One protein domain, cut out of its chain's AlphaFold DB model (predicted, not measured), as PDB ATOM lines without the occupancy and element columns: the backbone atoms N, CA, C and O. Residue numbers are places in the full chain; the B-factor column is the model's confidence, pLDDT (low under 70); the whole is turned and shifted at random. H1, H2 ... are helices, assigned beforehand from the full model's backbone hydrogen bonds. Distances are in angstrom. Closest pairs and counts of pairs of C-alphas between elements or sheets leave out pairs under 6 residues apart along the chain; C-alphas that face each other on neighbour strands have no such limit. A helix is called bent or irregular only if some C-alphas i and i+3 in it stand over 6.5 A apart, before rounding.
ATOM      1  N   GLU A  15     279.005 150.918 317.268       75.81
ATOM      2  CA  GLU A  15     279.033 149.726 318.136       75.81
ATOM      3  C   GLU A  15     280.018 149.845 319.308       75.81
ATOM      4  O   GLU A  15     279.845 149.183 320.326       75.81
ATOM      5  N   TYR A  16     281.019 150.713 319.171       72.88
ATOM      6  CA  TYR A  16     282.024 151.018 320.190       72.88
ATOM      7  C   TYR A  16     281.862 152.439 320.741       72.88
ATOM      8  O   TYR A  16     282.733 152.936 321.453       72.88
ATOM      9  N   TRP A  17     280.776 153.125 320.379       72.56
ATOM     10  CA  TRP A  17     280.526 154.489 320.805       72.56
ATOM     11  C   TRP A  17     279.744 154.512 322.116       72.56
ATOM     12  O   TRP A  17     278.575 154.132 322.169       72.56
ATOM     13  N   TYR A  18     280.385 155.019 323.169       66.62
ATOM     14  CA  TYR A  18     279.787 155.165 324.491       66.62
ATOM     15  C   TYR A  18     279.582 156.653 324.820       66.62
ATOM     16  O   TYR A  18     280.539 157.348 325.151       66.62
ATOM     17  N   PRO A  19     278.342 157.175 324.762       61.66
ATOM     18  CA  PRO A  19     278.072 158.601 324.966       61.66
ATOM     19  C   PRO A  19     278.248 159.077 326.419       61.66
ATOM     20  O   PRO A  19     278.186 160.279 326.667       61.66
ATOM     21  N   ALA A  20     278.432 158.169 327.385       50.69
ATOM     22  CA  ALA A  20     278.160 158.473 328.788       50.69
ATOM     23  C   ALA A  20     279.378 158.744 329.685       50.69
ATOM     24  O   ALA A  20     279.180 159.381 330.712       50.69
ATOM     25  N   ASN A  21     280.604 158.298 329.373       49.31
ATOM     26  CA  ASN A  21     281.578 158.145 330.467       49.31
ATOM     27  C   ASN A  21     283.046 158.483 330.204       49.31
ATOM     28  O   ASN A  21     283.844 158.355 331.134       49.31
ATOM     29  N   THR A  22     283.429 158.942 329.013       53.28
ATOM     30  CA  THR A  22     284.851 159.181 328.734       53.28
ATOM     31  C   THR A  22     285.201 160.666 328.764       53.28
ATOM     32  O   THR A  22     284.895 161.434 327.856       53.28
ATOM     33  N   THR A  23     285.871 161.087 329.840       54.38
ATOM     34  CA  THR A  23     286.568 162.388 329.916       54.38
ATOM     35  C   THR A  23     287.781 162.423 328.976       54.38
ATOM     36  O   THR A  23     288.273 163.493 328.624       54.38
ATOM     37  N   ASP A  24     288.235 161.244 328.543       53.91
ATOM     38  CA  ASP A  24     289.416 161.015 327.722       53.91
ATOM     39  C   ASP A  24     289.023 160.925 326.238       53.91
ATOM     40  O   ASP A  24     288.874 159.849 325.670       53.91
ATOM     41  N   VAL A  25     288.778 162.074 325.606       58.41
ATOM     42  CA  VAL A  25     288.490 162.142 324.166       58.41
ATOM     43  C   VAL A  25     289.711 162.699 323.429       58.41
ATOM     44  O   VAL A  25     290.174 163.787 323.780       58.41
ATOM     45  N   PRO A  26     290.215 162.024 322.380       59.66
ATOM     46  CA  PRO A  26     289.814 160.698 321.895       59.66
ATOM     47  C   PRO A  26     290.457 159.543 322.686       59.66
ATOM     48  O   PRO A  26     291.623 159.635 323.066       59.66
ATOM     49  N   GLU A  27     289.713 158.441 322.848       64.00
ATOM     50  CA  GLU A  27     290.170 157.200 323.512       64.00
ATOM     51  C   GLU A  27     291.235 156.450 322.698       64.00
ATOM     52  O   GLU A  27     292.084 155.738 323.237       64.00
ATOM     53  N   ASN A  28     291.208 156.608 321.373       70.44
ATOM     54  CA  ASN A  28     292.120 155.909 320.483       70.44
ATOM     55  C   ASN A  28     293.520 156.555 320.517       70.44
ATOM     56  O   ASN A  28     293.703 157.718 320.140       70.44
ATOM     57  N   ARG A  29     294.528 155.779 320.937       69.94
ATOM     58  CA  ARG A  29     295.932 156.217 321.014       69.94
ATOM     59  C   ARG A  29     296.508 156.619 319.655       69.94
ATOM     60  O   ARG A  29     297.321 157.539 319.606       69.94
ATOM     61  N   ASP A  30     296.080 155.983 318.568       70.44
ATOM     62  CA  ASP A  30     296.518 156.334 317.213       70.44
ATOM     63  C   ASP A  30     295.958 157.690 316.778       70.44
ATOM     64  O   ASP A  30     296.677 158.507 316.207       70.44
ATOM     65  N   VAL A  31     294.699 157.972 317.128       73.69
ATOM     66  CA  VAL A  31     294.065 159.282 316.909       73.69
ATOM     67  C   VAL A  31     294.782 160.341 317.741       73.69
ATOM     68  O   VAL A  31     295.122 161.393 317.213       73.69
ATOM     69  N   ARG A  32     295.108 160.055 319.009       75.69
ATOM     70  CA  ARG A  32     295.889 160.971 319.858       75.69
ATOM     71  C   ARG A  32     297.251 161.311 319.275       75.69
ATOM     72  O   ARG A  32     297.596 162.482 319.280       75.69
ATOM     73  N   ARG A  33     297.994 160.322 318.772       75.38
ATOM     74  CA  ARG A  33     299.291 160.556 318.116       75.38
ATOM     75  C   ARG A  33     299.154 161.438 316.881       75.38
ATOM     76  O   ARG A  33     299.984 162.306 316.672       75.38
ATOM     77  N   ARG A  34     298.101 161.243 316.083       75.06
ATOM     78  CA  ARG A  34     297.846 162.103 314.920       75.06
ATOM     79  C   ARG A  34     297.429 163.515 315.318       75.06
ATOM     80  O   ARG A  34     297.803 164.446 314.630       75.06
ATOM     81  N   LEU A  35     296.677 163.681 316.407       74.81
ATOM     82  CA  LEU A  35     296.322 165.006 316.927       74.81
ATOM     83  C   LEU A  35     297.510 165.728 317.577       74.81
ATOM     84  O   LEU A  35     297.510 166.951 317.576       74.81
ATOM     85  N   ASP A  36     298.492 164.999 318.108       77.31
ATOM     86  CA  ASP A  36     299.751 165.558 318.629       77.31
ATOM     87  C   ASP A  36     300.643 166.102 317.497       77.31
ATOM     88  O   ASP A  36     301.337 167.097 317.672       77.31
ATOM     89  N   ASP A  37     300.558 165.492 316.308       74.19
ATOM     90  CA  ASP A  37     301.218 165.963 315.080       74.19
ATOM     91  C   ASP A  37     300.518 167.193 314.456       74.19
ATOM     92  O   ASP A  37     301.105 167.915 313.651       74.19
ATOM     93  N   VAL A  38     299.259 167.459 314.833       73.44
ATOM     94  CA  VAL A  38     298.524 168.657 314.401       73.44
ATOM     95  C   VAL A  38     299.005 169.867 315.193       73.44
ATOM     96  O   VAL A  38     299.197 169.806 316.405       73.44
ATOM     97  N   ASP A  39     299.123 171.004 314.506       71.12
ATOM     98  CA  ASP A  39     299.524 172.260 315.128       71.12
ATOM     99  C   ASP A  39     298.663 172.589 316.374       71.12
ATOM    100  O   ASP A  39     297.424 172.629 316.290       71.12
ATOM    101  N   PRO A  40     299.284 172.849 317.541       69.25
ATOM    102  CA  PRO A  40     298.560 173.060 318.790       69.25
ATOM    103  C   PRO A  40     297.664 174.310 318.769       69.25
ATOM    104  O   PRO A  40     296.689 174.360 319.525       69.25
ATOM    105  N   ALA A  41     297.910 175.291 317.889       69.12
ATOM    106  CA  ALA A  41     297.041 176.457 317.723       69.12
ATOM    107  C   ALA A  41     295.681 176.094 317.098       69.12
ATOM    108  O   ALA A  41     294.696 176.811 317.298       69.12
ATOM    109  N   CYS A  42     295.580 174.946 316.417       65.69
ATOM    110  CA  CYS A  42     294.315 174.415 315.900       65.69
ATOM    111  C   CYS A  42     293.411 173.835 316.998       65.69
ATOM    112  O   CYS A  42     292.248 173.518 316.734       65.69
ATOM    113  N   LEU A  43     293.926 173.685 318.226       74.31
ATOM    114  CA  LEU A  43     293.226 173.085 319.363       74.31
ATOM    115  C   LEU A  43     292.526 171.756 318.984       74.31
ATOM    116  O   LEU A  43     291.304 171.626 319.149       74.31
ATOM    117  N   PRO A  44     293.275 170.764 318.463       74.19
ATOM    118  CA  PRO A  44     292.713 169.532 317.912       74.19
ATOM    119  C   PRO A  44     291.893 168.751 318.942       74.19
ATOM    120  O   PRO A  44     290.747 168.394 318.680       74.19
ATOM    121  N   TYR A  45     292.418 168.582 320.157       77.44
ATOM    122  CA  TYR A  45     291.720 167.894 321.249       77.44
ATOM    123  C   TYR A  45     290.393 168.560 321.629       77.44
ATOM    124  O   TYR A  45     289.385 167.878 321.790       77.44
ATOM    125  N   MET A  46     290.367 169.892 321.721       77.62
ATOM    126  CA  MET A  46     289.142 170.653 322.002       77.62
ATOM    127  C   MET A  46     288.117 170.515 320.876       77.62
ATOM    128  O   MET A  46     286.932 170.334 321.146       77.62
ATOM    129  N   SER A  47     288.569 170.574 319.621       77.31
ATOM    130  CA  SER A  47     287.718 170.409 318.441       77.31
ATOM    131  C   SER A  47     287.055 169.027 318.432       77.31
ATOM    132  O   SER A  47     285.834 168.924 318.316       77.31
ATOM    133  N   VAL A  48     287.834 167.964 318.666       80.19
ATOM    134  CA  VAL A  48     287.311 166.593 318.768       80.19
ATOM    135  C   VAL A  48     286.377 166.436 319.971       80.19
ATOM    136  O   VAL A  48     285.308 165.840 319.843       80.19
ATOM    137  N   TRP A  49     286.722 167.012 321.124       79.69
ATOM    138  CA  TRP A  49     285.876 166.983 322.319       79.69
ATOM    139  C   TRP A  49     284.516 167.652 322.085       79.69
ATOM    140  O   TRP A  49     283.479 167.098 322.462       79.69
ATOM    141  N   PHE A  50     284.499 168.806 321.413       78.12
ATOM    142  CA  PHE A  50     283.266 169.510 321.066       78.12
ATOM    143  C   PHE A  50     282.391 168.677 320.123       78.12
ATOM    144  O   PHE A  50     281.192 168.534 320.356       78.12
ATOM    145  N   CYS A  51     282.990 168.056 319.104       80.00
ATOM    146  CA  CYS A  51     282.283 167.159 318.194       80.00
ATOM    147  C   CYS A  51     281.715 165.922 318.912       80.00
ATOM    148  O   CYS A  51     280.568 165.554 318.661       80.00
ATOM    149  N   SER A  52     282.453 165.320 319.850       79.19
ATOM    150  CA  SER A  52     281.953 164.209 320.674       79.19
ATOM    151  C   SER A  52     280.771 164.623 321.555       79.19
ATOM    152  O   SER A  52     279.775 163.905 321.625       79.19
ATOM    153  N   ARG A  53     280.834 165.805 322.185       79.88
ATOM    154  CA  ARG A  53     279.714 166.388 322.947       79.88
ATOM    155  C   ARG A  53     278.501 166.653 322.062       79.88
ATOM    156  O   ARG A  53     277.380 166.346 322.460       79.88
ATOM    157  N   PHE A  54     278.720 167.198 320.866       80.94
ATOM    158  CA  PHE A  54     277.660 167.435 319.892       80.94
ATOM    159  C   PHE A  54     276.991 166.124 319.476       80.94
ATOM    160  O   PHE A  54     275.769 166.042 319.517       80.94
ATOM    161  N   LEU A  55     277.776 165.085 319.161       79.75
ATOM    162  CA  LEU A  55     277.275 163.744 318.852       79.75
ATOM    163  C   LEU A  55     276.470 163.155 320.010       79.75
ATOM    164  O   LEU A  55     275.390 162.633 319.768       79.75
ATOM    165  N   ALA A  56     276.955 163.258 321.251       79.25
ATOM    166  CA  ALA A  56     276.233 162.778 322.430       79.25
ATOM    167  C   ALA A  56     274.895 163.514 322.614       79.25
ATOM    168  O   ALA A  56     273.866 162.886 322.842       79.25
ATOM    169  N   ASN A  57     274.880 164.836 322.418       79.75
ATOM    170  CA  ASN A  57     273.653 165.626 322.483       79.75
ATOM    171  C   ASN A  57     272.670 165.271 321.349       79.75
ATOM    172  O   ASN A  57     271.469 165.145 321.579       79.75
ATOM    173  N   TYR A  58     273.179 165.076 320.129       76.94
ATOM    174  CA  TYR A  58     272.383 164.654 318.973       76.94
ATOM    175  C   TYR A  58     271.872 163.214 319.106       76.94
ATOM    176  O   TYR A  58     270.781 162.916 318.620       76.94
ATOM    177  N   ALA A  59     272.611 162.346 319.806       77.44
ATOM    178  CA  ALA A  59     272.227 160.966 320.104       77.44
ATOM    179  C   ALA A  59     270.844 160.885 320.739       77.44
ATOM    180  O   ALA A  59     270.035 160.042 320.359       77.44
ATOM    181  N   HIS A  60     270.570 161.786 321.687       76.62
ATOM    182  CA  HIS A  60     269.307 161.836 322.417       76.62
ATOM    183  C   HIS A  60     268.102 162.107 321.507       76.62
ATOM    184  O   HIS A  60     266.977 161.788 321.877       76.62
ATOM    185  N   GLN A  61     268.322 162.678 320.320       78.12
ATOM    186  CA  GLN A  61     267.272 162.988 319.348       78.12
ATOM    187  C   GLN A  61     267.091 161.889 318.289       78.12
ATOM    188  O   GLN A  61     266.213 161.995 317.429       78.12
ATOM    189  N   TRP A  62     267.930 160.851 318.284       79.06
ATOM    190  CA  TRP A  62     267.856 159.797 317.279       79.06
ATOM    191  C   TRP A  62     266.913 158.676 317.703       79.06
ATOM    192  O   TRP A  62     267.012 158.134 318.798       79.06
ATOM    193  N   ALA A  63     266.034 158.274 316.784       78.38
ATOM    194  CA  ALA A  63     265.280 157.038 316.936       78.38
ATOM    195  C   ALA A  63     266.248 155.834 316.913       78.38
ATOM    196  O   ALA A  63     267.147 155.817 316.064       78.38
ATOM    197  N   PRO A  64     266.060 154.815 317.774       75.56
ATOM    198  CA  PRO A  64     266.987 153.684 317.909       75.56
ATOM    199  C   PRO A  64     267.188 152.910 316.598       75.56
ATOM    200  O   PRO A  64     268.291 152.454 316.317       75.56
ATOM    201  N   ASP A  65     266.158 152.859 315.751       81.19
ATOM    202  CA  ASP A  65     266.193 152.216 314.431       81.19
ATOM    203  C   ASP A  65     267.124 152.934 313.426       81.19
ATOM    204  O   ASP A  65     267.770 152.315 312.585       81.19
ATOM    205  N   GLN A  66     267.272 154.260 313.555       80.56
ATOM    206  CA  GLN A  66     268.099 155.077 312.657       80.56
ATOM    207  C   GLN A  66     269.408 155.563 313.288       80.56
ATOM    208  O   GLN A  66     270.232 156.155 312.584       80.56
ATOM    209  N   ALA A  67     269.625 155.326 314.583       79.62
ATOM    210  CA  ALA A  67     270.754 155.875 315.326       79.62
ATOM    211  C   ALA A  67     272.106 155.458 314.726       79.62
ATOM    212  O   ALA A  67     272.955 156.319 314.505       79.62
ATOM    213  N   LYS A  68     272.274 154.185 314.335       81.00
ATOM    214  CA  LYS A  68     273.512 153.689 313.702       81.00
ATOM    215  C   LYS A  68     273.822 154.406 312.382       81.00
ATOM    216  O   LYS A  68     274.954 154.829 312.151       81.00
ATOM    217  N   ARG A  69     272.814 154.573 311.515       82.12
ATOM    218  CA  ARG A  69     272.979 155.211 310.195       82.12
ATOM    219  C   ARG A  69     273.218 156.714 310.321       82.12
ATOM    220  O   ARG A  69     274.087 157.246 309.633       82.12
ATOM    221  N   ARG A  70     272.477 157.382 311.212       82.12
ATOM    222  CA  ARG A  70     272.650 158.813 311.500       82.12
ATOM    223  C   ARG A  70     274.018 159.082 312.109       82.12
ATOM    224  O   ARG A  70     274.713 159.955 311.613       82.12
ATOM    225  N   TYR A  71     274.447 158.272 313.074       83.12
ATOM    226  CA  TYR A  71     275.777 158.380 313.661       83.12
ATOM    227  C   TYR A  71     276.882 158.232 312.618       83.12
ATOM    228  O   TYR A  71     277.748 159.094 312.541       83.12
ATOM    229  N   ALA A  72     276.835 157.194 311.776       81.69
ATOM    230  CA  ALA A  72     277.847 156.981 310.741       81.69
ATOM    231  C   ALA A  72     277.924 158.160 309.752       81.69
ATOM    232  O   ALA A  72     279.016 158.604 309.402       81.69
ATOM    233  N   MET A  73     276.775 158.712 309.343       83.56
ATOM    234  CA  MET A  73     276.740 159.904 308.492       83.56
ATOM    235  C   MET A  73     277.290 161.141 309.206       83.56
ATOM    236  O   MET A  73     278.102 161.861 308.632       83.56
ATOM    237  N   THR A  74     276.855 161.421 310.436       83.62
ATOM    238  CA  THR A  74     277.309 162.596 311.190       83.62
ATOM    239  C   THR A  74     278.801 162.507 311.495       83.62
ATOM    240  O   THR A  74     279.514 163.478 311.274       83.62
ATOM    241  N   CYS A  75     279.282 161.336 311.910       82.44
ATOM    242  CA  CYS A  75     280.695 161.037 312.104       82.44
ATOM    243  C   CYS A  75     281.503 161.337 310.835       82.44
ATOM    244  O   CYS A  75     282.388 162.185 310.874       82.44
ATOM    245  N   GLY A  76     281.116 160.776 309.684       80.75
ATOM    246  CA  GLY A  76     281.832 161.013 308.428       80.75
ATOM    247  C   GLY A  76     281.868 162.487 307.999       80.75
ATOM    248  O   GLY A  76     282.864 162.942 307.433       80.75
ATOM    249  N   HIS A  77     280.815 163.265 308.280       82.12
ATOM    250  CA  HIS A  77     280.831 164.714 308.050       82.12
ATOM    251  C   HIS A  77     281.764 165.445 309.022       82.12
ATOM    252  O   HIS A  77     282.550 166.285 308.586       82.12
ATOM    253  N   LEU A  78     281.710 165.115 310.317       81.75
ATOM    254  CA  LEU A  78     282.566 165.717 311.341       81.75
ATOM    255  C   LEU A  78     284.042 165.409 311.095       81.75
ATOM    256  O   LEU A  78     284.874 166.301 311.204       81.75
ATOM    257  N   GLU A  79     284.373 164.181 310.704       82.88
ATOM    258  CA  GLU A  79     285.735 163.774 310.363       82.88
ATOM    259  C   GLU A  79     286.255 164.542 309.157       82.88
ATOM    260  O   GLU A  79     287.369 165.056 309.202       82.88
ATOM    261  N   LYS A  80     285.460 164.681 308.091       79.44
ATOM    262  CA  LYS A  80     285.849 165.508 306.940       79.44
ATOM    263  C   LYS A  80     286.072 166.960 307.343       79.44
ATOM    264  O   LYS A  80     287.060 167.549 306.922       79.44
ATOM    265  N   MET A  81     285.183 167.511 308.165       80.31
ATOM    266  CA  MET A  81     285.274 168.895 308.623       80.31
ATOM    267  C   MET A  81     286.518 169.114 309.491       80.31
ATOM    268  O   MET A  81     287.263 170.051 309.241       80.31
ATOM    269  N   LEU A  82     286.799 168.211 310.434       78.44
ATOM    270  CA  LEU A  82     287.988 168.253 311.289       78.44
ATOM    271  C   LEU A  82     289.276 168.079 310.485       78.44
ATOM    272  O   LEU A  82     290.186 168.889 310.622       78.44
ATOM    273  N   ASN A  83     289.349 167.070 309.612       78.56
ATOM    274  CA  ASN A  83     290.522 166.851 308.766       78.56
ATOM    275  C   ASN A  83     290.768 168.046 307.832       78.56
ATOM    276  O   ASN A  83     291.913 168.456 307.652       78.56
ATOM    277  N   TRP A  84     289.708 168.654 307.286       77.44
ATOM    278  CA  TRP A  84     289.823 169.878 306.494       77.44
ATOM    279  C   TRP A  84     290.296 171.063 307.343       77.44
ATOM    280  O   TRP A  84     291.219 171.765 306.936       77.44
ATOM    281  N   SER A  85     289.729 171.264 308.536       74.88
ATOM    282  CA  SER A  85     290.152 172.318 309.465       74.88
ATOM    283  C   SER A  85     291.625 172.175 309.846       74.88
ATOM    284  O   SER A  85     292.382 173.130 309.688       74.88
ATOM    285  N   PHE A  86     292.066 170.978 310.238       74.44
ATOM    286  CA  PHE A  86     293.463 170.714 310.585       74.44
ATOM    287  C   PHE A  86     294.395 170.906 309.385       74.44
ATOM    288  O   PHE A  86     295.447 171.523 309.523       74.44
ATOM    289  N   SER A  87     293.990 170.466 308.186       71.44
ATOM    290  CA  SER A  87     294.777 170.673 306.964       71.44
ATOM    291  C   SER A  87     294.927 172.150 306.583       71.44
ATOM    292  O   SER A  87     295.861 172.490 305.862       71.44
ATOM    293  N   ASN A  88     294.019 173.018 307.035       70.25
ATOM    294  CA  ASN A  88     294.065 174.462 306.797       70.25
ATOM    295  C   ASN A  88     294.650 175.246 307.986       70.25
ATOM    296  O   ASN A  88     294.682 176.473 307.941       70.25
ATOM    297  N   GLY A  89     295.094 174.569 309.051       67.12
ATOM    298  CA  GLY A  89     295.572 175.237 310.262       67.12
ATOM    299  C   GLY A  89     294.473 176.007 311.011       67.12
ATOM    300  O   GLY A  89     294.754 176.971 311.719       67.12
TER     301      GLY A  89
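This is residues 15 to 89 of the 105 residues of an uncharacterized protein of Pseudomonas amygdali pv. photiniae (UniProt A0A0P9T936). Two helices, the long H3 and the shorter H2, lie side by side as a helical hairpin, and H3 makes the longest axis. The short helix H1 sits at the end of the hairpin where H2 begins, and the unnamed residues 15 to 28 make an arch along the hairpin before H1. The printed part has 75 residues, with three named helices in the order H1, H2, H3 and no named strand; the class is all helix. The whole is compact, with a radius of gyration of the C-alphas of 13.0 A, and elongated, spanning 38 by 24 by 18 A.

H3, residues 64 to 87, touches H2, residues 44 to 59, and the closest C-alphas are those of Cys 51 and Leu 78, 7.0 A apart. They run opposite ways at a shallow tilt of 19 degrees and form a hairpin. H1, residues 29 to 36, is close to H2 but not clearly touching, the closest C-alphas being those of Leu 35 and Pro 44, 5.9 A apart. Their lines stand at a steep tilt of 54 degrees, opposite ways. H1 and H3 are apart. In H1 and H2 every O i to N i+4 pair is within hydrogen-bond range; in H3 18 of 20 are.

H3 runs 34.4 A from C-alpha 64 at (266.987, 153.684, 317.909) to C-alpha 87 at (294.777, 170.673, 306.964). It is irregular, with C-alphas 65 and 68 7.5 A apart, and has a kink of 25 degrees near residue 71. H2 is 22.3 A long, and H1, 10.4 A long, begins at C-alpha 29 at (295.932, 156.217, 321.014).

The two C-alphas farthest apart, those of Ala 41 and Asp 65, are 39.4 A apart. The printed part has no cut; the link from H2 to H3 is tight and that from H1 to H2 is short. The mean pLDDT of the printed part is 74.4, and residues 18 to 27, 29, 40 to 42 and 89 are under 70.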